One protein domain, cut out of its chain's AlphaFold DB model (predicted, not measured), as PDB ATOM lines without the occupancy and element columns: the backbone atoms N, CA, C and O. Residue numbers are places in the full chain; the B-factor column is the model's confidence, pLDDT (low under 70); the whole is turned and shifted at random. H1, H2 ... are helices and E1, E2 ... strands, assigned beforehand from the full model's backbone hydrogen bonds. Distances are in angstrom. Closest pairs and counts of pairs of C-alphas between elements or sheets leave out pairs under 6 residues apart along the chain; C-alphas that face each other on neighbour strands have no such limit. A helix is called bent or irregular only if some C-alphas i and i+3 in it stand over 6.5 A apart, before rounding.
ATOM      1  N   ILE A  36      53.377 -39.506  31.753       82.00
ATOM      2  CA  ILE A  36      54.207 -40.106  32.799       82.00
ATOM      3  C   ILE A  36      54.182 -41.629  32.645       82.00
ATOM      4  O   ILE A  36      53.127 -42.221  32.403       82.00
ATOM      5  N   GLY A  37      55.364 -42.242  32.646       75.56
ATOM      6  CA  GLY A  37      55.541 -43.676  32.423       75.56
ATOM      7  C   GLY A  37      55.599 -44.479  33.719       75.56
ATOM      8  O   GLY A  37      55.459 -43.886  34.785       75.56
ATOM      9  N   PRO A  38      55.839 -45.802  33.617       81.00
ATOM     10  CA  PRO A  38      56.122 -46.671  34.751       81.00
ATOM     11  C   PRO A  38      57.126 -46.038  35.713       81.00
ATOM     12  O   PRO A  38      58.319 -46.024  35.424       81.00
ATOM     13  N   THR A  39      56.646 -45.495  36.831       82.19
ATOM     14  CA  THR A  39      57.497 -44.927  37.882       82.19
ATOM     15  C   THR A  39      57.084 -45.477  39.237       82.19
ATOM     16  O   THR A  39      55.904 -45.718  39.505       82.19
ATOM     17  N   GLN A  40      58.080 -45.734  40.081       80.69
ATOM     18  CA  GLN A  40      57.874 -46.072  41.489       80.69
ATOM     19  C   GLN A  40      58.033 -44.840  42.387       80.69
ATOM     20  O   GLN A  40      57.711 -44.917  43.572       80.69
ATOM     21  N   ASP A  41      58.488 -43.718  41.823       87.94
ATOM     22  CA  ASP A  41      58.685 -42.474  42.548       87.94
ATOM     23  C   ASP A  41      57.346 -41.749  42.745       87.94
ATOM     24  O   ASP A  41      56.687 -41.285  41.808       87.94
ATOM     25  N   HIS A  42      56.923 -41.679  44.005       84.75
ATOM     26  CA  HIS A  42      55.698 -40.995  44.392       84.75
ATOM     27  C   HIS A  42      55.798 -39.476  44.264       84.75
ATOM     28  O   HIS A  42      54.770 -38.837  44.020       84.75
ATOM     29  N   GLU A  43      56.990 -38.899  44.411       88.06
ATOM     30  CA  GLU A  43      57.194 -37.460  44.253       88.06
ATOM     31  C   GLU A  43      57.118 -37.070  42.780       88.06
ATOM     32  O   GLU A  43      56.410 -36.118  42.453       88.06
ATOM     33  N   GLU A  44      57.715 -37.866  41.884       86.44
ATOM     34  CA  GLU A  44      57.601 -37.667  40.432       86.44
ATOM     35  C   GLU A  44      56.133 -37.705  39.972       86.44
ATOM     36  O   GLU A  44      55.686 -36.838  39.214       86.44
ATOM     37  N   TRP A  45      55.346 -38.671  40.464       87.81
ATOM     38  CA  TRP A  45      53.907 -38.731  40.185       87.81
ATOM     39  C   TRP A  45      53.161 -37.500  40.707       87.81
ATOM     40  O   TRP A  45      52.359 -36.899  39.985       87.81
ATOM     41  N   ARG A  46      53.404 -37.130  41.969       88.06
ATOM     42  CA  ARG A  46      52.697 -36.033  42.631       88.06
ATOM     43  C   ARG A  46      52.999 -34.693  41.968       88.06
ATOM     44  O   ARG A  46      52.070 -33.917  41.743       88.06
ATOM     45  N   ASP A  47      54.261 -34.438  41.636       87.06
ATOM     46  CA  ASP A  47      54.676 -33.227  40.930       87.06
ATOM     47  C   ASP A  47      54.001 -33.143  39.558       87.06
ATOM     48  O   ASP A  47      53.372 -32.137  39.220       87.06
ATOM     49  N   TYR A  48      53.998 -34.248  38.810       85.56
ATOM     50  CA  TYR A  48      53.335 -34.310  37.511       85.56
ATOM     51  C   TYR A  48      51.810 -34.120  37.606       85.56
ATOM     52  O   TYR A  48      51.206 -33.428  36.781       85.56
ATOM     53  N   TYR A  49      51.159 -34.670  38.634       87.94
ATOM     54  CA  TYR A  49      49.736 -34.434  38.879       87.94
ATOM     55  C   TYR A  49      49.437 -32.952  39.139       87.94
ATOM     56  O   TYR A  49      48.530 -32.395  38.514       87.94
ATOM     57  N   VAL A  50      50.200 -32.304  40.023       88.06
ATOM     58  CA  VAL A  50      49.986 -30.897  40.394       88.06
ATOM     59  C   VAL A  50      50.257 -29.960  39.218       88.06
ATOM     60  O   VAL A  50      49.497 -29.016  39.005       88.06
ATOM     61  N   THR A  51      51.311 -30.224  38.448       85.38
ATOM     62  CA  THR A  51      51.760 -29.345  37.358       85.38
ATOM     63  C   THR A  51      50.986 -29.555  36.059       85.38
ATOM     64  O   THR A  51      50.810 -28.605  35.294       85.38
ATOM     65  N   VAL A  52      50.490 -30.771  35.801       85.38
ATOM     66  CA  VAL A  52      49.885 -31.133  34.509       85.38
ATOM     67  C   VAL A  52      48.418 -31.530  34.636       85.38
ATOM     68  O   VAL A  52      47.569 -30.933  33.974       85.38
ATOM     69  N   PHE A  53      48.087 -32.536  35.449       86.00
ATOM     70  CA  PHE A  53      46.728 -33.094  35.460       86.00
ATOM     71  C   PHE A  53      45.714 -32.200  36.165       86.00
ATOM     72  O   PHE A  53      44.657 -31.931  35.601       86.00
ATOM     73  N   LYS A  54      46.028 -31.701  37.360       85.94
ATOM     74  CA  LYS A  54      45.135 -30.832  38.131       85.94
ATOM     75  C   LYS A  54      44.704 -29.569  37.366       85.94
ATOM     76  O   LYS A  54      43.496 -29.327  37.301       85.94
ATOM     77  N   PRO A  55      45.609 -28.770  36.760       84.94
ATOM     78  CA  PRO A  55      45.196 -27.584  36.011       84.94
ATOM     79  C   PRO A  55      44.410 -27.947  34.748       84.94
ATOM     80  O   PRO A  55      43.419 -27.289  34.445       84.94
ATOM     81  N   PHE A  56      44.785 -29.027  34.055       83.88
ATOM     82  CA  PHE A  56      44.054 -29.496  32.879       83.88
ATOM     83  C   PHE A  56      42.618 -29.903  33.234       83.88
ATOM     84  O   PHE A  56      41.669 -29.430  32.618       83.88
ATOM     85  N   SER A  57      42.432 -30.691  34.290       82.56
ATOM     86  CA  SER A  57      41.110 -31.133  34.749       82.56
ATOM     87  C   SER A  57      40.275 -30.021  35.402       82.56
ATOM     88  O   SER A  57      39.091 -30.225  35.653       82.56
ATOM     89  N   SER A  58      40.850 -28.844  35.669       82.56
ATOM     90  CA  SER A  58      40.137 -27.684  36.235       82.56
ATOM     91  C   SER A  58      39.571 -26.738  35.167       82.56
ATOM     92  O   SER A  58      39.046 -25.675  35.496       82.56
ATOM     93  N   GLN A  59      39.676 -27.092  33.882       84.75
ATOM     94  CA  GLN A  59      39.099 -26.300  32.797       84.75
ATOM     95  C   GLN A  59      37.564 -26.265  32.870       84.75
ATOM     96  O   GLN A  59      36.907 -27.271  33.150       84.75
ATOM     97  N   THR A  60      36.982 -25.110  32.537       79.38
ATOM     98  CA  THR A  60      35.526 -24.873  32.555       79.38
ATOM     99  C   THR A  60      34.747 -25.827  31.655       79.38
ATOM    100  O   THR A  60      33.616 -26.184  31.977       79.38
ATOM    101  N   THR A  61      35.361 -26.314  30.576       84.06
ATOM    102  CA  THR A  61      34.782 -27.330  29.690       84.06
ATOM    103  C   THR A  61      34.386 -28.594  30.453       84.06
ATOM    104  O   THR A  61      33.297 -29.123  30.244       84.06
ATOM    105  N   PHE A  62      35.222 -29.064  31.383       86.25
ATOM    106  CA  PHE A  62      34.912 -30.265  32.158       86.25
ATOM    107  C   PHE A  62      33.809 -30.024  33.183       86.25
ATOM    108  O   PHE A  62      32.952 -30.885  33.372       86.25
ATOM    109  N   TYR A  63      33.763 -28.830  33.769       85.50
ATOM    110  CA  TYR A  63      32.656 -28.409  34.621       85.50
ATOM    111  C   TYR A  63      31.324 -28.352  33.869       85.50
ATOM    112  O   TYR A  63      30.317 -28.823  34.392       85.50
ATOM    113  N   ALA A  64      31.315 -27.850  32.633       85.88
ATOM    114  CA  ALA A  64      30.119 -27.837  31.793       85.88
ATOM    115  C   ALA A  64      29.642 -29.262  31.456       85.88
ATOM    116  O   ALA A  64      28.448 -29.550  31.548       85.88
ATOM    117  N   ILE A  65      30.570 -30.171  31.130       87.25
ATOM    118  CA  ILE A  65      30.255 -31.587  30.883       87.25
ATOM    119  C   ILE A  65      29.692 -32.242  32.147       87.25
ATOM    120  O   ILE A  65      28.666 -32.919  32.077       87.25
ATOM    121  N   ALA A  66      30.327 -32.021  33.301       89.31
ATOM    122  CA  ALA A  66      29.846 -32.533  34.577       89.31
ATOM    123  C   ALA A  66      28.439 -32.003  34.875       89.31
ATOM    124  O   ALA A  66      27.546 -32.799  35.157       89.31
ATOM    125  N   TYR A  67      28.202 -30.696  34.749       89.69
ATOM    126  CA  TYR A  67      26.880 -30.100  34.948       89.69
ATOM    127  C   TYR A  67      25.826 -30.749  34.051       89.69
ATOM    128  O   TYR A  67      24.791 -31.200  34.541       89.69
ATOM    129  N   PHE A  68      26.113 -30.870  32.754       91.31
ATOM    130  CA  PHE A  68      25.188 -31.470  31.801       91.31
ATOM    131  C   PHE A  68      24.879 -32.938  32.132       91.31
ATOM    132  O   PHE A  68      23.717 -33.340  32.110       91.31
ATOM    133  N   ALA A  69      25.888 -33.730  32.504       89.50
ATOM    134  CA  ALA A  69      25.693 -35.123  32.905       89.50
ATOM    135  C   ALA A  69      24.780 -35.246  34.138       89.50
ATOM    136  O   ALA A  69      23.863 -36.070  34.146       89.50
ATOM    137  N   HIS A  70      24.976 -34.388  35.144       90.94
ATOM    138  CA  HIS A  70      24.144 -34.371  36.348       90.94
ATOM    139  C   HIS A  70      22.729 -33.870  36.065       90.94
ATOM    140  O   HIS A  70      21.775 -34.406  36.624       90.94
ATOM    141  N   PHE A  71      22.577 -32.893  35.171       91.31
ATOM    142  CA  PHE A  71      21.273 -32.412  34.727       91.31
ATOM    143  C   PHE A  71      20.471 -33.527  34.060       91.31
ATOM    144  O   PHE A  71      19.337 -33.788  34.454       91.31
ATOM    145  N   VAL A  72      21.076 -34.233  33.102       91.50
ATOM    146  CA  VAL A  72      20.435 -35.365  32.421       91.50
ATOM    147  C   VAL A  72      20.106 -36.483  33.414       91.50
ATOM    148  O   VAL A  72      19.023 -37.064  33.351       91.50
ATOM    149  N   ALA A  73      21.009 -36.779  34.350       90.56
ATOM    150  CA  ALA A  73      20.789 -37.783  35.386       90.56
ATOM    151  C   ALA A  73      19.620 -37.435  36.320       90.56
ATOM    152  O   ALA A  73      18.792 -38.304  36.605       90.56
ATOM    153  N   ALA A  74      19.539 -36.180  36.767       91.56
ATOM    154  CA  ALA A  74      18.460 -35.691  37.615       91.56
ATOM    155  C   ALA A  74      17.125 -35.651  36.861       91.56
ATOM    156  O   ALA A  74      16.136 -36.185  37.358       91.56
ATOM    157  N   ALA A  75      17.117 -35.127  35.633       90.50
ATOM    158  CA  ALA A  75      15.920 -35.050  34.799       90.50
ATOM    159  C   ALA A  75      15.345 -36.434  34.500       90.50
ATOM    160  O   ALA A  75      14.143 -36.639  34.646       90.50
ATOM    161  N   ASN A  76      16.196 -37.405  34.153       89.44
ATOM    162  CA  ASN A  76      15.754 -38.786  33.964       89.44
ATOM    163  C   ASN A  76      15.273 -39.415  35.277       89.44
ATOM    164  O   ASN A  76      14.249 -40.089  35.278       89.44
ATOM    165  N   GLY A  77      15.978 -39.177  36.389       88.75
ATOM    166  CA  GLY A  77      15.580 -39.682  37.703       88.75
ATOM    167  C   GLY A  77      14.188 -39.206  38.117       88.75
ATOM    168  O   GLY A  77      13.356 -40.020  38.504       88.75
ATOM    169  N   ILE A  78      13.915 -37.905  37.983       89.75
ATOM    170  CA  ILE A  78      12.617 -37.307  38.326       89.75
ATOM    171  C   ILE A  78      11.546 -37.748  37.323       89.75
ATOM    172  O   ILE A  78      10.477 -38.204  37.723       89.75
ATOM    173  N   SER A  79      11.836 -37.669  36.019       87.25
ATOM    174  CA  SER A  79      10.872 -38.011  34.967       87.25
ATOM    175  C   SER A  79      10.413 -39.464  35.043       87.25
ATOM    176  O   SER A  79       9.230 -39.725  34.850       87.25
ATOM    177  N   TRP A  80      11.314 -40.407  35.317       86.31
ATOM    178  CA  TRP A  80      10.952 -41.821  35.406       86.31
ATOM    179  C   TRP A  80      10.304 -42.198  36.745       86.31
ATOM    180  O   TRP A  80       9.592 -43.197  36.797       86.31
ATOM    181  N   ALA A  81      10.520 -41.411  37.801       87.75
ATOM    182  CA  ALA A  81       9.824 -41.571  39.076       87.75
ATOM    183  C   ALA A  81       8.445 -40.877  39.104       87.75
ATOM    184  O   ALA A  81       7.678 -41.073  40.044       87.75
ATOM    185  N   THR A  82       8.119 -40.076  38.085       88.31
ATOM    186  CA  THR A  82       6.820 -39.403  37.969       88.31
ATOM    187  C   THR A  82       5.736 -40.402  37.565       88.31
ATOM    188  O   THR A  82       5.870 -41.125  36.575       88.31
ATOM    189  N   VAL A  83       4.637 -40.412  38.313       86.06
ATOM    190  CA  VAL A  83       3.432 -41.210  38.070       86.06
ATOM    191  C   VAL A  83       2.297 -40.267  37.663       86.06
ATOM    192  O   VAL A  83       2.260 -39.116  38.085       86.06
ATOM    193  N   TYR A  84       1.375 -40.739  36.827       84.00
ATOM    194  CA  TYR A  84       0.218 -39.959  36.391       84.00
ATOM    195  C   TYR A  84      -1.043 -40.453  37.100       84.00
ATOM    196  O   TYR A  84      -1.453 -41.598  36.895       84.00
ATOM    197  N   GLU A  85      -1.670 -39.590  37.899       82.81
ATOM    198  CA  GLU A  85      -3.038 -39.802  38.389       82.81
ATOM    199  C   GLU A  85      -3.986 -38.908  37.583       82.81
ATOM    200  O   GLU A  85      -4.120 -37.707  37.829       82.81
ATOM    201  N   GLY A  86      -4.609 -39.492  36.557       84.44
ATOM    202  CA  GLY A  86      -5.336 -38.719  35.548       84.44
ATOM    203  C   GLY A  86      -4.382 -37.812  34.767       84.44
ATOM    204  O   GLY A  86      -3.376 -38.284  34.241       84.44
ATOM    205  N   ASP A  87      -4.683 -36.512  34.727       81.75
ATOM    206  CA  ASP A  87      -3.876 -35.503  34.024       81.75
ATOM    207  C   ASP A  87      -2.781 -34.870  34.903       81.75
ATOM    208  O   ASP A  87      -2.043 -33.996  34.441       81.75
ATOM    209  N   TYR A  88      -2.657 -35.285  36.169       83.12
ATOM    210  CA  TYR A  88      -1.707 -34.692  37.109       83.12
ATOM    211  C   TYR A  88      -0.425 -35.532  37.218       83.12
ATOM    212  O   TYR A  88      -0.471 -36.650  37.740       83.12
ATOM    213  N   PRO A  89       0.732 -35.007  36.762       87.12
ATOM    214  CA  PRO A  89       2.023 -35.634  37.004       87.12
ATOM    215  C   PRO A  89       2.438 -35.426  38.465       87.12
ATOM    216  O   PRO A  89       2.582 -34.295  38.944       87.12
ATOM    217  N   LEU A  90       2.627 -36.533  39.173       87.94
ATOM    218  CA  LEU A  90       2.902 -36.581  40.603       87.94
ATOM    219  C   LEU A  90       4.190 -37.353  40.871       87.94
ATOM    220  O   LEU A  90       4.458 -38.382  40.253       87.94
ATOM    221  N   ILE A  91       4.965 -36.889  41.844       88.50
ATOM    222  CA  ILE A  91       6.057 -37.658  42.434       88.50
ATOM    223  C   ILE A  91       5.737 -37.903  43.907       88.50
ATOM    224  O   ILE A  91       5.332 -36.987  44.629       88.50
ATOM    225  N   ILE A  92       5.905 -39.145  44.351       86.94
ATOM    226  CA  ILE A  92       5.595 -39.550  45.720       86.94
ATOM    227  C   ILE A  92       6.903 -39.947  46.388       86.94
ATOM    228  O   ILE A  92       7.570 -40.896  45.992       86.94
ATOM    229  N   SER A  93       7.297 -39.190  47.402       88.44
ATOM    230  CA  SER A  93       8.425 -39.539  48.253       88.44
ATOM    231  C   SER A  93       8.131 -40.839  48.992       88.44
ATOM    232  O   SER A  93       7.030 -41.041  49.505       88.44
ATOM    233  N   ARG A  94       9.160 -41.667  49.162       85.81
ATOM    234  CA  ARG A  94       9.150 -42.854  50.026       85.81
ATOM    235  C   ARG A  94       8.682 -42.547  51.457       85.81
ATOM    236  O   ARG A  94       8.225 -43.440  52.156       85.81
ATOM    237  N   TYR A  95       8.787 -41.292  51.895       86.44
ATOM    238  CA  TYR A  95       8.347 -40.833  53.215       86.44
ATOM    239  C   TYR A  95       6.909 -40.279  53.237       86.44
ATOM    240  O   TYR A  95       6.497 -39.697  54.237       86.44
ATOM    241  N   GLY A  96       6.145 -40.431  52.150       81.69
ATOM    242  CA  GLY A  96       4.722 -40.077  52.075       81.69
ATOM    243  C   GLY A  96       4.414 -38.639  51.645       81.69
ATOM    244  O   GLY A  96       3.249 -38.253  51.603       81.69
ATOM    245  N   SER A  97       5.422 -37.825  51.314       86.50
ATOM    246  CA  SER A  97       5.203 -36.493  50.725       86.50
ATOM    247  C   SER A  97       4.880 -36.602  49.234       86.50
ATOM    248  O   SER A  97       5.568 -37.323  48.519       86.50
ATOM    249  N   TYR A  98       3.891 -35.854  48.753       86.75
ATOM    250  CA  TYR A  98       3.525 -35.797  47.337       86.75
ATOM    251  C   TYR A  98       3.850 -34.421  46.753       86.75
ATOM    252  O   TYR A  98       3.665 -33.397  47.412       86.75
ATOM    253  N   PHE A  99       4.324 -34.396  45.511       86.19
ATOM    254  CA  PHE A  99       4.592 -33.161  44.779       86.19
ATOM    255  C   PHE A  99       3.984 -33.255  43.386       86.19
ATOM    256  O   PHE A  99       4.179 -34.250  42.690       86.19
ATOM    257  N   ILE A 100       3.266 -32.212  42.976       84.88
ATOM    258  CA  ILE A 100       2.796 -32.063  41.599       84.88
ATOM    259  C   ILE A 100       3.925 -31.390  40.827       84.88
ATOM    260  O   ILE A 100       4.317 -30.272  41.161       84.88
ATOM    261  N   LEU A 101       4.464 -32.079  39.828       81.25
ATOM    262  CA  LEU A 101       5.599 -31.600  39.046       81.25
ATOM    263  C   LEU A 101       5.244 -31.670  37.571       81.25
ATOM    264  O   LEU A 101       5.260 -32.738  36.964       81.25
ATOM    265  N   ASN A 102       4.957 -30.518  36.970       81.75
ATOM    266  CA  ASN A 102       4.876 -30.455  35.517       81.75
ATOM    267  C   ASN A 102       6.286 -30.610  34.897       81.75
ATOM    268  O   ASN A 102       7.317 -30.633  35.582       81.75
ATOM    269  N   THR A 103       6.349 -30.717  33.571       80.56
ATOM    270  CA  THR A 103       7.622 -30.876  32.853       80.56
ATOM    271  C   THR A 103       8.578 -29.700  33.078       80.56
ATOM    272  O   THR A 103       9.784 -29.909  33.188       80.56
ATOM    273  N   TYR A 104       8.062 -28.473  33.170       82.56
ATOM    274  CA  TYR A 104       8.878 -27.282  33.401       82.56
ATOM    275  C   TYR A 104       9.524 -27.303  34.793       82.56
ATOM    276  O   TYR A 104      10.740 -27.144  34.906       82.56
ATOM    277  N   ASP A 105       8.743 -27.601  35.830       83.75
ATOM    278  CA  ASP A 105       9.212 -27.688  37.215       83.75
ATOM    279  C   ASP A 105      10.231 -28.820  37.383       83.75
ATOM    280  O   ASP A 105      11.231 -28.668  38.084       83.75
ATOM    281  N   THR A 106      10.038 -29.929  36.662       83.94
ATOM    282  CA  THR A 106      10.989 -31.047  36.614       83.94
ATOM    283  C   THR A 106      12.337 -30.618  36.034       83.94
ATOM    284  O   THR A 106      13.384 -30.912  36.617       83.94
ATOM    285  N   LEU A 107      12.343 -29.913  34.898       86.44
ATOM    286  CA  LEU A 107      13.580 -29.414  34.288       86.44
ATOM    287  C   LEU A 107      14.260 -28.377  35.189       86.44
ATOM    288  O   LEU A 107      15.477 -28.433  35.373       86.44
ATOM    289  N   LEU A 108      13.487 -27.480  35.803       86.12
ATOM    290  CA  LEU A 108      14.008 -26.468  36.719       86.12
ATOM    291  C   LEU A 108      14.658 -27.110  37.956       86.12
ATOM    292  O   LEU A 108      15.810 -26.804  38.275       86.12
ATOM    293  N   ALA A 109      13.968 -28.046  38.613       86.94
ATOM    294  CA  ALA A 109      14.487 -28.783  39.764       86.94
ATOM    295  C   ALA A 109      15.755 -29.575  39.407       86.94
ATOM    296  O   ALA A 109      16.743 -29.539  40.142       86.94
ATOM    297  N   SER A 110      15.770 -30.217  38.236       89.25
ATOM    298  CA  SER A 110      16.947 -30.932  37.723       89.25
ATOM    299  C   SER A 110      18.139 -29.998  37.515       89.25
ATOM    300  O   SER A 110      19.267 -30.352  37.857       89.25
ATOM    301  N   GLY A 111      17.891 -28.789  37.002       83.56
ATOM    302  CA  GLY A 111      18.895 -27.736  36.851       83.56
ATOM    303  C   GLY A 111      19.519 -27.318  38.179       83.56
ATOM    304  O   GLY A 111      20.745 -27.217  38.266       83.56
ATOM    305  N   PHE A 112      18.702 -27.134  39.220       89.81
ATOM    306  CA  PHE A 112      19.179 -26.801  40.566       89.81
ATOM    307  C   PHE A 112      19.979 -27.936  41.209       89.81
ATOM    308  O   PHE A 112      21.060 -27.689  41.745       89.81
ATOM    309  N   ILE A 113      19.494 -29.178  41.118       90.25
ATOM    310  CA  ILE A 113      20.210 -30.359  41.627       90.25
ATOM    311  C   ILE A 113      21.570 -30.489  40.934       90.25
ATOM    312  O   ILE A 113      22.592 -30.674  41.597       90.25
ATOM    313  N   ALA A 114      21.600 -30.343  39.607       90.19
ATOM    314  CA  ALA A 114      22.836 -30.392  38.842       90.19
ATOM    315  C   ALA A 114      23.808 -29.293  39.273       90.19
ATOM    316  O   ALA A 114      24.977 -29.591  39.515       90.19
ATOM    317  N   LEU A 115      23.326 -28.055  39.431       87.50
ATOM    318  CA  LEU A 115      24.139 -26.907  39.839       87.50
ATOM    319  C   LEU A 115      24.752 -27.098  41.234       87.50
ATOM    320  O   LEU A 115      25.905 -26.735  41.452       87.50
ATOM    321  N   ALA A 116      24.005 -27.697  42.161       88.94
ATOM    322  CA  ALA A 116      24.479 -27.947  43.517       88.94
ATOM    323  C   ALA A 116      25.579 -29.023  43.578       88.94
ATOM    324  O   ALA A 116      26.456 -28.960  44.438       88.94
ATOM    325  N   LEU A 117      25.542 -30.010  42.676       89.12
ATOM    326  CA  LEU A 117      26.362 -31.220  42.797       89.12
ATOM    327  C   LEU A 117      27.536 -31.295  41.818       89.12
ATOM    328  O   LEU A 117      28.527 -31.956  42.131       89.12
ATOM    329  N   PHE A 118      27.468 -30.648  40.650       87.81
ATOM    330  CA  PHE A 118      28.424 -30.920  39.568       87.81
ATOM    331  C   PHE A 118      29.883 -30.633  39.943       87.81
ATOM    332  O   PHE A 118      30.761 -31.414  39.577       87.81
ATOM    333  N   ILE A 119      30.154 -29.552  40.689       88.69
ATOM    334  CA  ILE A 119      31.519 -29.208  41.122       88.69
ATOM    335  C   ILE A 119      32.034 -30.273  42.082       88.69
ATOM    336  O   ILE A 119      33.135 -30.785  41.900       88.69
ATOM    337  N   ILE A 120      31.228 -30.616  43.087       90.56
ATOM    338  CA  ILE A 120      31.590 -31.587  44.121       90.56
ATOM    339  C   ILE A 120      31.879 -32.938  43.466       90.56
ATOM    340  O   ILE A 120      32.952 -33.505  43.663       90.56
ATOM    341  N   ASN A 121      30.973 -33.413  42.613       92.00
ATOM    342  CA  ASN A 121      31.114 -34.709  41.961       92.00
ATOM    343  C   ASN A 121      32.278 -34.739  40.965       92.00
ATOM    344  O   ASN A 121      32.986 -35.742  40.890       92.00
ATOM    345  N   TRP A 122      32.552 -33.642  40.255       93.25
ATOM    346  CA  TRP A 122      33.744 -33.555  39.412       93.25
ATOM    347  C   TRP A 122      35.040 -33.626  40.227       93.25
ATOM    348  O   TRP A 122      35.949 -34.376  39.874       93.25
ATOM    349  N   GLN A 123      35.121 -32.906  41.350       92.50
ATOM    350  CA  GLN A 123      36.304 -32.937  42.219       92.50
ATOM    351  C   GLN A 123      36.509 -34.315  42.859       92.50
ATOM    352  O   GLN A 123      37.636 -34.809  42.895       92.50
ATOM    353  N   ILE A 124      35.430 -34.976  43.291       93.81
ATOM    354  CA  ILE A 124      35.485 -36.363  43.775       93.81
ATOM    355  C   ILE A 124      35.998 -37.286  42.667       93.81
ATOM    356  O   ILE A 124      36.897 -38.090  42.905       93.81
ATOM    357  N   ALA A 125      35.486 -37.151  41.442       93.56
ATOM    358  CA  ALA A 125      35.917 -37.971  40.317       93.56
ATOM    359  C   ALA A 125      37.408 -37.780  39.986       93.56
ATOM    360  O   ALA A 125      38.115 -38.769  39.761       93.56
ATOM    361  N   ILE A 126      37.912 -36.540  40.008       93.62
ATOM    362  CA  ILE A 126      39.349 -36.258  39.855       93.62
ATOM    363  C   ILE A 126      40.142 -36.915  40.981       93.62
ATOM    364  O   ILE A 126      41.129 -37.589  40.701       93.62
ATOM    365  N   HIS A 127      39.718 -36.755  42.233       92.81
ATOM    366  CA  HIS A 127      40.450 -37.286  43.380       92.81
ATOM    367  C   HIS A 127      40.507 -38.821  43.376       92.81
ATOM    368  O   HIS A 127      41.559 -39.421  43.591       92.81
ATOM    369  N   CYS A 128      39.403 -39.484  43.032       92.06
ATOM    370  CA  CYS A 128      39.397 -40.929  42.829       92.06
ATOM    371  C   CYS A 128      40.307 -41.338  41.659       92.06
ATOM    372  O   CYS A 128      41.001 -42.351  41.744       92.06
ATOM    373  N   THR A 129      40.345 -40.545  40.583       91.94
ATOM    374  CA  THR A 129      41.258 -40.793  39.458       91.94
ATOM    375  C   THR A 129      42.712 -40.651  39.889       91.94
ATOM    376  O   THR A 129      43.517 -41.508  39.543       91.94
ATOM    377  N   GLU A 130      43.054 -39.613  40.652       91.81
ATOM    378  CA  GLU A 130      44.383 -39.389  41.234       91.81
ATOM    379  C   GLU A 130      44.830 -40.607  42.043       91.81
ATOM    380  O   GLU A 130      45.899 -41.159  41.783       91.81
ATOM    381  N   PHE A 131      43.974 -41.086  42.945       90.38
ATOM    382  CA  PHE A 131      44.263 -42.267  43.751       90.38
ATOM    383  C   PHE A 131      44.509 -43.503  42.877       90.38
ATOM    384  O   PHE A 131      45.541 -44.153  42.998       90.38
ATOM    385  N   ILE A 132      43.606 -43.805  41.937       89.69
ATOM    386  CA  ILE A 132      43.733 -44.968  41.043       89.69
ATOM    387  C   ILE A 132      44.997 -44.870  40.176       89.69
ATOM    388  O   ILE A 132      45.737 -45.843  40.011       89.69
ATOM    389  N   SER A 133      45.263 -43.690  39.624       88.62
ATOM    390  CA  SER A 133      46.404 -43.454  38.741       88.62
ATOM    391  C   SER A 133      47.741 -43.523  39.475       88.62
ATOM    392  O   SER A 133      48.687 -44.051  38.897       88.62
ATOM    393  N   GLN A 134      47.811 -43.150  40.757       88.25
ATOM    394  CA  GLN A 134      49.002 -43.358  41.587       88.25
ATOM    395  C   GLN A 134      49.416 -44.839  41.671       88.25
ATOM    396  O   GLN A 134      50.607 -45.149  41.714       88.25
ATOM    397  N   TYR A 135      48.457 -45.770  41.675       86.31
ATOM    398  CA  TYR A 135      48.765 -47.205  41.641       86.31
ATOM    399  C   TYR A 135      49.070 -47.694  40.225       86.31
ATOM    400  O   TYR A 135      50.006 -48.469  40.023       86.31
ATOM    401  N   LEU A 136      48.301 -47.239  39.234       85.81
ATOM    402  CA  LEU A 136      48.438 -47.700  37.851       85.81
ATOM    403  C   LEU A 136      49.688 -47.172  37.152       85.81
ATOM    404  O   LEU A 136      50.203 -47.856  36.267       85.81
ATOM    405  N   VAL A 137      50.204 -46.007  37.552       86.94
ATOM    406  CA  VAL A 137      51.405 -45.414  36.952       86.94
ATOM    407  C   VAL A 137      52.634 -46.290  37.152       86.94
ATOM    408  O   VAL A 137      53.594 -46.127  36.427       86.94
ATOM    409  N   ARG A 138      52.606 -47.267  38.067       84.81
ATOM    410  CA  ARG A 138      53.669 -48.273  38.225       84.81
ATOM    411  C   ARG A 138      53.702 -49.301  37.090       84.81
ATOM    412  O   ARG A 138      54.730 -49.926  36.860       84.81
ATOM    413  N   PHE A 139      52.581 -49.487  36.396       83.81
ATOM    414  CA  PHE A 139      52.388 -50.545  35.402       83.81
ATOM    415  C   PHE A 139      52.130 -50.002  33.993       83.81
ATOM    416  O   PHE A 139      52.428 -50.675  33.009       83.81
ATOM    417  N   VAL A 140      51.555 -48.802  33.875       83.94
ATOM    418  CA  VAL A 140      51.048 -48.262  32.608       83.94
ATOM    419  C   VAL A 140      51.430 -46.792  32.454       83.94
ATOM    420  O   VAL A 140      51.430 -46.028  33.411       83.94
ATOM    421  N   ILE A 141      51.693 -46.372  31.213       84.31
ATOM    422  CA  ILE A 141      51.886 -44.959  30.867       84.31
ATOM    423  C   ILE A 141      50.555 -44.205  30.991       84.31
ATOM    424  O   ILE A 141      49.572 -44.548  30.322       84.31
ATOM    425  N   ILE A 142      50.532 -43.137  31.783       83.88
ATOM    426  CA  ILE A 142      49.358 -42.286  31.975       83.88
ATOM    427  C   ILE A 142      49.536 -40.991  31.180       83.88
ATOM    428  O   ILE A 142      50.496 -40.238  31.354       83.88
ATOM    429  N   THR A 143      48.596 -40.736  30.271       84.56
ATOM    430  CA  THR A 143      48.509 -39.501  29.482       84.56
ATOM    431  C   THR A 143      47.403 -38.606  30.035       84.56
ATOM    432  O   THR A 143      46.499 -39.083  30.721       84.56
ATOM    433  N   ARG A 144      47.419 -37.313  29.680       83.25
ATOM    434  CA  ARG A 144      46.335 -36.368  30.036       83.25
ATOM    435  C   ARG A 144      44.962 -36.860  29.594       83.25
ATOM    436  O   ARG A 144      44.004 -36.787  30.353       83.25
ATOM    437  N   VAL A 145      44.894 -37.421  28.389       81.44
ATOM    438  CA  VAL A 145      43.657 -37.961  27.816       81.44
ATOM    439  C   VAL A 145      43.155 -39.153  28.627       81.44
ATOM    440  O   VAL A 145      41.981 -39.192  28.971       81.44
ATOM    441  N   ARG A 146      44.039 -40.095  28.982       84.88
ATOM    442  CA  ARG A 146      43.682 -41.259  29.808       84.88
ATOM    443  C   ARG A 146      43.196 -40.842  31.194       84.88
ATOM    444  O   ARG A 146      42.163 -41.332  31.637       84.88
ATOM    445  N   PHE A 147      43.899 -39.903  31.827       88.50
ATOM    446  CA  PHE A 147      43.516 -39.366  33.131       88.50
ATOM    447  C   PHE A 147      42.114 -38.745  33.086       88.50
ATOM    448  O   PHE A 147      41.229 -39.154  33.829       88.50
ATOM    449  N   VAL A 148      41.865 -37.819  32.159       86.81
ATOM    450  CA  VAL A 148      40.555 -37.156  32.064       86.81
ATOM    451  C   VAL A 148      39.443 -38.115  31.656       86.81
ATOM    452  O   VAL A 148      38.337 -38.026  32.185       86.81
ATOM    453  N   ALA A 149      39.721 -39.065  30.763       86.31
ATOM    454  CA  ALA A 149      38.740 -40.073  30.392       86.31
ATOM    455  C   ALA A 149      38.329 -40.931  31.601       86.31
ATOM    456  O   ALA A 149      37.139 -41.169  31.796       86.31
ATOM    457  N   MET A 150      39.273 -41.322  32.465       88.56
ATOM    458  CA  MET A 150      38.947 -41.989  33.734       88.56
ATOM    459  C   MET A 150      38.101 -41.107  34.652       88.56
ATOM    460  O   MET A 150      37.084 -41.574  35.168       88.56
ATOM    461  N   SER A 151      38.470 -39.833  34.819       91.25
ATOM    462  CA  SER A 151      37.685 -38.892  35.628       91.25
ATOM    463  C   SER A 151      36.260 -38.753  35.104       91.25
ATOM    464  O   SER A 151      35.320 -38.691  35.887       91.25
ATOM    465  N   LEU A 152      36.058 -38.786  33.789       89.88
ATOM    466  CA  LEU A 152      34.725 -38.722  33.197       89.88
ATOM    467  C   LEU A 152      33.925 -40.011  33.358       89.88
ATOM    468  O   LEU A 152      32.717 -39.932  33.580       89.88
ATOM    469  N   VAL A 153      34.564 -41.182  33.315       89.38
ATOM    470  CA  VAL A 153      33.889 -42.444  33.661       89.38
ATOM    471  C   VAL A 153      33.412 -42.405  35.114       89.38
ATOM    472  O   VAL A 153      32.261 -42.739  35.390       89.38
ATOM    473  N   LEU A 154      34.249 -41.923  36.036       91.38
ATOM    474  CA  LEU A 154      33.880 -41.777  37.446       91.38
ATOM    475  C   LEU A 154      32.816 -40.690  37.664       91.38
ATOM    476  O   LEU A 154      31.881 -40.891  38.431       91.38
ATOM    477  N   CYS A 155      32.885 -39.572  36.942       92.88
ATOM    478  CA  CYS A 155      31.849 -38.538  36.962       92.88
ATOM    479  C   CYS A 155      30.507 -39.074  36.432       92.88
ATOM    480  O   CYS A 155      29.445 -38.765  36.977       92.88
ATOM    481  N   SER A 156      30.548 -39.913  35.396       90.50
ATOM    482  CA  SER A 156      29.367 -40.595  34.858       90.50
ATOM    483  C   SER A 156      28.800 -41.589  35.870       90.50
ATOM    484  O   SER A 156      27.584 -41.682  36.020       90.50
ATOM    485  N   TYR A 157      29.665 -42.282  36.614       91.81
ATOM    486  CA  TYR A 157      29.250 -43.153  37.709       91.81
ATOM    487  C   TYR A 157      28.560 -42.373  38.838       91.81
ATOM    488  O   TYR A 157      27.499 -42.779  39.299       91.81
ATOM    489  N   LEU A 158      29.090 -41.213  39.236       93.31
ATOM    490  CA  LEU A 158      28.438 -40.343  40.225       93.31
ATOM    491  C   LEU A 158      27.091 -39.802  39.726       93.31
ATOM    492  O   LEU A 158      26.128 -39.754  40.487       93.31
ATOM    493  N   SER A 159      26.994 -39.470  38.437       92.19
ATOM    494  CA  SER A 159      25.723 -39.080  37.810       92.19
ATOM    495  C   SER A 159      24.719 -40.241  37.839       92.19
ATOM    496  O   SER A 159      23.549 -40.053  38.157       92.19
ATOM    497  N   TYR A 160      25.175 -41.467  37.588       90.88
ATOM    498  CA  TYR A 160      24.344 -42.662  37.703       90.88
ATOM    499  C   TYR A 160      23.865 -42.915  39.141       90.88
ATOM    500  O   TYR A 160      22.682 -43.186  39.357       90.88
ATOM    501  N   LEU A 161      24.747 -42.763  40.134       92.31
ATOM    502  CA  LEU A 161      24.375 -42.853  41.548       92.31
ATOM    503  C   LEU A 161      23.355 -41.780  41.944       92.31
ATOM    504  O   LEU A 161      22.461 -42.065  42.741       92.31
ATOM    505  N   LEU A 162      23.443 -40.575  41.369       92.81
ATOM    506  CA  LEU A 162      22.434 -39.531  41.554       92.81
ATOM    507  C   LEU A 162      21.068 -39.989  41.031       92.81
ATOM    508  O   LEU A 162      20.080 -39.883  41.756       92.81
ATOM    509  N   THR A 163      21.007 -40.558  39.823       91.75
ATOM    510  CA  THR A 163      19.764 -41.131  39.287       91.75
ATOM    511  C   THR A 163      19.208 -42.211  40.218       91.75
ATOM    512  O   THR A 163      18.052 -42.111  40.619       91.75
ATOM    513  N   ILE A 164      20.021 -43.192  40.635       91.06
ATOM    514  CA  ILE A 164      19.595 -44.249  41.577       91.06
ATOM    515  C   ILE A 164      19.055 -43.644  42.875       91.06
ATOM    516  O   ILE A 164      18.046 -44.115  43.393       91.06
ATOM    517  N   SER A 165      19.717 -42.617  43.407       90.81
ATOM    518  CA  SER A 165      19.327 -41.982  44.668       90.81
ATOM    519  C   SER A 165      17.964 -41.308  44.557       90.81
ATOM    520  O   SER A 165      17.131 -41.486  45.442       90.81
ATOM    521  N   ILE A 166      17.703 -40.602  43.450       90.62
ATOM    522  CA  ILE A 166      16.391 -40.004  43.164       90.62
ATOM    523  C   ILE A 166      15.329 -41.106  43.045       90.62
ATOM    524  O   ILE A 166      14.297 -41.035  43.704       90.62
ATOM    525  N   PHE A 167      15.609 -42.169  42.293       88.62
ATOM    526  CA  PHE A 167      14.703 -43.314  42.167       88.62
ATOM    527  C   PHE A 167      14.367 -43.967  43.498       88.62
ATOM    528  O   PHE A 167      13.207 -44.217  43.798       88.62
ATOM    529  N   TRP A 168      15.378 -44.245  44.311       90.44
ATOM    530  CA  TRP A 168      15.166 -44.833  45.622       90.44
ATOM    531  C   TRP A 168      14.301 -43.925  46.502       90.44
ATOM    532  O   TRP A 168      13.424 -44.414  47.213       90.44
ATOM    533  N   LEU A 169      14.495 -42.608  46.413       91.00
ATOM    534  CA  LEU A 169      13.761 -41.636  47.215       91.00
ATOM    535  C   LEU A 169      12.296 -41.480  46.782       91.00
ATOM    536  O   LEU A 169      11.460 -41.201  47.635       91.00
ATOM    537  N   PHE A 170      11.979 -41.697  45.502       89.12
ATOM    538  CA  PHE A 170      10.649 -41.431  44.929       89.12
ATOM    539  C   PHE A 170       9.915 -42.655  44.364       89.12
ATOM    540  O   PHE A 170       8.794 -42.545  43.882       89.12
ATOM    541  N   GLN A 171      10.524 -43.837  44.422       83.75
ATOM    542  CA  GLN A 171       9.895 -45.082  44.007       83.75
ATOM    543  C   GLN A 171      10.022 -46.111  45.126       83.75
ATOM    544  O   GLN A 171      11.103 -46.627  45.430       83.75
ATOM    545  N   GLU A 172       8.891 -46.402  45.763       78.88
ATOM    546  CA  GLU A 172       8.821 -47.235  46.965       78.88
ATOM    547  C   GLU A 172       9.311 -48.668  46.709       78.88
ATOM    548  O   GLU A 172      10.080 -49.225  47.494       78.88
ATOM    549  N   SER A 173       8.955 -49.232  45.553       81.00
ATOM    550  CA  SER A 173       9.345 -50.583  45.138       81.00
ATOM    551  C   SER A 173      10.797 -50.700  44.663       81.00
ATOM    552  O   SER A 173      11.295 -51.812  44.475       81.00
ATOM    553  N   TYR A 174      11.503 -49.581  44.468       84.88
ATOM    554  CA  TYR A 174      12.861 -49.605  43.943       84.88
ATOM    555  C   TYR A 174      13.880 -49.923  45.045       84.88
ATOM    556  O   TYR A 174      14.003 -49.217  46.051       84.88
ATOM    557  N   SER A 175      14.652 -50.993  44.853       86.31
ATOM    558  CA  SER A 175      15.753 -51.348  45.750       86.31
ATOM    559  C   SER A 175      17.027 -50.611  45.349       86.31
ATOM    560  O   SER A 175      17.497 -50.740  44.219       86.31
ATOM    561  N   PHE A 176      17.643 -49.900  46.297       86.06
ATOM    562  CA  PHE A 176      18.933 -49.238  46.073       86.06
ATOM    563  C   PHE A 176      20.012 -50.235  45.615       86.06
ATOM    564  O   PHE A 176      20.772 -49.968  44.686       86.06
ATOM    565  N   TRP A 177      20.015 -51.432  46.210       89.25
ATOM    566  CA  TRP A 177      20.940 -52.515  45.870       89.25
ATOM    567  C   TRP A 177      20.788 -52.996  44.431       89.25
ATOM    568  O   TRP A 177      21.781 -53.347  43.801       89.25
ATOM    569  N   TYR A 178      19.562 -52.983  43.904       87.19
ATOM    570  CA  TYR A 178      19.312 -53.350  42.515       87.19
ATOM    571  C   TYR A 178      19.989 -52.365  41.555       87.19
ATOM    572  O   TYR A 178      20.650 -52.797  40.614       87.19
ATOM    573  N   GLY A 179      19.924 -51.059  41.828       83.12
ATOM    574  CA  GLY A 179      20.660 -50.054  41.052       83.12
ATOM    575  C   GLY A 179      22.176 -50.260  41.097       83.12
ATOM    576  O   GLY A 179      22.853 -50.208  40.076       83.12
ATOM    577  N   LEU A 180      22.726 -50.601  42.261       89.94
ATOM    578  CA  LEU A 180      24.169 -50.831  42.401       89.94
ATOM    579  C   LEU A 180      24.704 -52.041  41.616       89.94
ATOM    580  O   LEU A 180      25.917 -52.168  41.450       89.94
ATOM    581  N   THR A 181      23.844 -52.913  41.084       88.81
ATOM    582  CA  THR A 181      24.288 -54.051  40.258       88.81
ATOM    583  C   THR A 181      25.035 -53.620  38.991       88.81
ATOM    584  O   THR A 181      25.865 -54.378  38.492       88.81
ATOM    585  N   VAL A 182      24.804 -52.396  38.496       83.50
ATOM    586  CA  VAL A 182      25.494 -51.836  37.318       83.50
ATOM    587  C   VAL A 182      26.815 -51.151  37.696       83.50
ATOM    588  O   VAL A 182      27.657 -50.920  36.829       83.50
ATOM    589  N   SER A 183      27.073 -50.879  38.979       84.75
ATOM    590  CA  SER A 183      28.313 -50.235  39.442       84.75
ATOM    591  C   SER A 183      29.608 -50.915  38.957       84.75
ATOM    592  O   SER A 183      30.511 -50.197  38.518       84.75
ATOM    593  N   PRO A 184      29.733 -52.261  38.938       85.81
ATOM    594  CA  PRO A 184      30.935 -52.929  38.428       85.81
ATOM    595  C   PRO A 184      31.227 -52.635  36.949       85.81
ATOM    596  O   PRO A 184      32.389 -52.644  36.536       85.81
ATOM    597  N   LEU A 185      30.201 -52.330  36.145       84.38
ATOM    598  CA  LEU A 185      30.366 -52.005  34.728       84.38
ATOM    599  C   LEU A 185      31.166 -50.710  34.539       84.38
ATOM    600  O   LEU A 185      31.986 -50.628  33.628       84.38
ATOM    601  N   PHE A 186      30.989 -49.720  35.416       81.25
ATOM    602  CA  PHE A 186      31.749 -48.469  35.353       81.25
ATOM    603  C   PHE A 186      33.241 -48.692  35.615       81.25
ATOM    604  O   PHE A 186      34.075 -48.097  34.935       81.25
ATOM    605  N   LEU A 187      33.588 -49.595  36.539       80.31
ATOM    606  CA  LEU A 187      34.983 -49.986  36.773       80.31
ATOM    607  C   LEU A 187      35.573 -50.704  35.554       80.31
ATOM    608  O   LEU A 187      36.686 -50.385  35.135       80.31
ATOM    609  N   LEU A 188      34.816 -51.620  34.942       83.25
ATOM    610  CA  LEU A 188      35.222 -52.287  33.701       83.25
ATOM    611  C   LEU A 188      35.460 -51.284  32.565       83.25
ATOM    612  O   LEU A 188      36.480 -51.367  31.882       83.25
ATOM    613  N   ILE A 189      34.565 -50.309  32.392       80.06
ATOM    614  CA  ILE A 189      34.718 -49.251  31.386       80.06
ATOM    615  C   ILE A 189      35.951 -48.393  31.692       80.06
ATOM    616  O   ILE A 189      36.726 -48.120  30.779       80.06
ATOM    617  N   ALA A 190      36.190 -48.014  32.951       80.19
ATOM    618  CA  ALA A 190      37.368 -47.231  33.334       80.19
ATOM    619  C   ALA A 190      38.681 -47.964  33.000       80.19
ATOM    620  O   ALA A 190      39.619 -47.363  32.470       80.19
ATOM    621  N   LEU A 191      38.733 -49.276  33.254       79.31
ATOM    622  CA  LEU A 191      39.876 -50.120  32.896       79.31
ATOM    623  C   LEU A 191      40.035 -50.261  31.375       79.31
ATOM    624  O   LEU A 191      41.149 -50.182  30.858       79.31
ATOM    625  N   LEU A 192      38.933 -50.415  30.640       81.25
ATOM    626  CA  LEU A 192      38.951 -50.511  29.179       81.25
ATOM    627  C   LEU A 192      39.442 -49.208  28.538       81.25
ATOM    628  O   LEU A 192      40.282 -49.238  27.640       81.25
ATOM    629  N   VAL A 193      38.983 -48.061  29.040       76.69
ATOM    630  CA  VAL A 193      39.432 -46.727  28.618       76.69
ATOM    631  C   VAL A 193      40.952 -46.591  28.765       76.69
ATOM    632  O   VAL A 193      41.612 -46.079  27.860       76.69
ATOM    633  N   MET A 194      41.533 -47.130  29.839       73.38
ATOM    634  CA  MET A 194      42.989 -47.153  30.023       73.38
ATOM    635  C   MET A 194      43.731 -48.046  29.036       73.38
ATOM    636  O   MET A 194      44.838 -47.701  28.611       73.38
ATOM    637  N   ALA A 195      43.149 -49.190  28.686       71.50
ATOM    638  CA  ALA A 195      43.758 -50.141  27.766       71.50
ATOM    639  C   ALA A 195      43.698 -49.656  26.306       71.50
ATOM    640  O   ALA A 195      44.680 -49.781  25.574       71.50
ATOM    641  N   VAL A 196      42.561 -49.086  25.893       72.50
ATOM    642  CA  VAL A 196      42.254 -48.788  24.483       72.50
ATOM    643  C   VAL A 196      42.763 -47.418  24.040       72.50
ATOM    644  O   VAL A 196      43.225 -47.286  22.906       72.50
ATOM    645  N   LEU A 197      42.715 -46.390  24.898       65.81
ATOM    646  CA  LEU A 197      43.172 -45.056  24.498       65.81
ATOM    647  C   LEU A 197      44.673 -45.088  24.199       65.81
ATOM    648  O   LEU A 197      45.441 -45.500  25.069       65.81
TER     649      LEU A 197
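AT A GLANCE: This is residues 36 to 197 of the 209 residues of the protein "Membrane protein" of Vibrio mytili (UniProt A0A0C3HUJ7). A small three-strand sheet, E1 E2 E3, caps one end of a long rod of helices. H4 runs through the core, with H2, H3b and H6 packed on it; H3a packs on H2, and H1 lies at the end far from the sheet. The 162 printed residues hold six helices and three strands, in the order H1 H2 E1 E2 E3 H3 H4 H5 H6; the class is mostly helix. The sheet is antiparallel, a meander, each strand the neighbour of the one before. The whole is loose, radius of gyration of the C-alphas 18.8 A, spanning 63 by 31 by 25 A.

IN THESE COORDINATES: The strands are E1, residues 83 to 85, E2, 88 to 92, and E3, 98 to 100. H1, residues 42 to 57, begins at C-alpha 42 (55.698, -40.995, 44.392); it has a kink of 37 degrees near residue 49 and is only just irregular, C-alphas 51 and 54 being 6.8 A apart. H2 is residues 60 to 81, 31.3 A. H3, residues 103 to 136, was assigned as one helix by its hydrogen bonds but is bent, C-alphas 116 and 119 being 7.5 A apart: arms H3a, 103 to 116, and H3b, 119 to 136, stand at a steep tilt of 52 degrees. H4 is residues 144 to 170, 39.0 A; H5 is 176 to 180; H6, 183 to 196, ends at C-alpha 196 (42.254, -48.788, 24.483).

HOW THE PARTS SIT: In hairpin E1 and E2, N 83 and O 90 are 2.8 A apart; in hairpin E2 and E3, N 91 and O 99 are 2.9 A apart, both within hydrogen-bond range. H2, with residues 78 to 81, and H4, with 169 to 170, only graze the sheet. H4, the hub, touches H2 (closest C-alphas Gly 77 and Thr 163, 4.7 A) at a shallow tilt of 25 degrees, the same way. With residues 146 to 157 alone it touches H6 (Met 150 and Ala 190, 5.5 A), a shallow tilt of 14 degrees, opposite ways. With residues 147 to 158 alone it touches H3b (Ala 125 and Ser 151, 5.1 A), a steep tilt of 51 degrees. H4 also touches H5 (Trp 168 and Phe 176, 5.8 A) and H1 (Phe 53 and Arg 144, 6.3 A). H2 touches H3a (Phe 71 and Ala 114, 4.8 A), opposite ways. Every O i to N i+4 pair is within hydrogen-bond range in H2, H3a, H4 and H5; H1 has 10 of 12, H3b 13 of 14, H6 9 of 10.

THE WHOLE: The C-alphas of Asp 41 and Gly 86, the two farthest apart, are 64.5 A apart. The printed part has no cut and no long link. Residue 197 alone has pLDDT under 70; the mean of the printed part is 86.5.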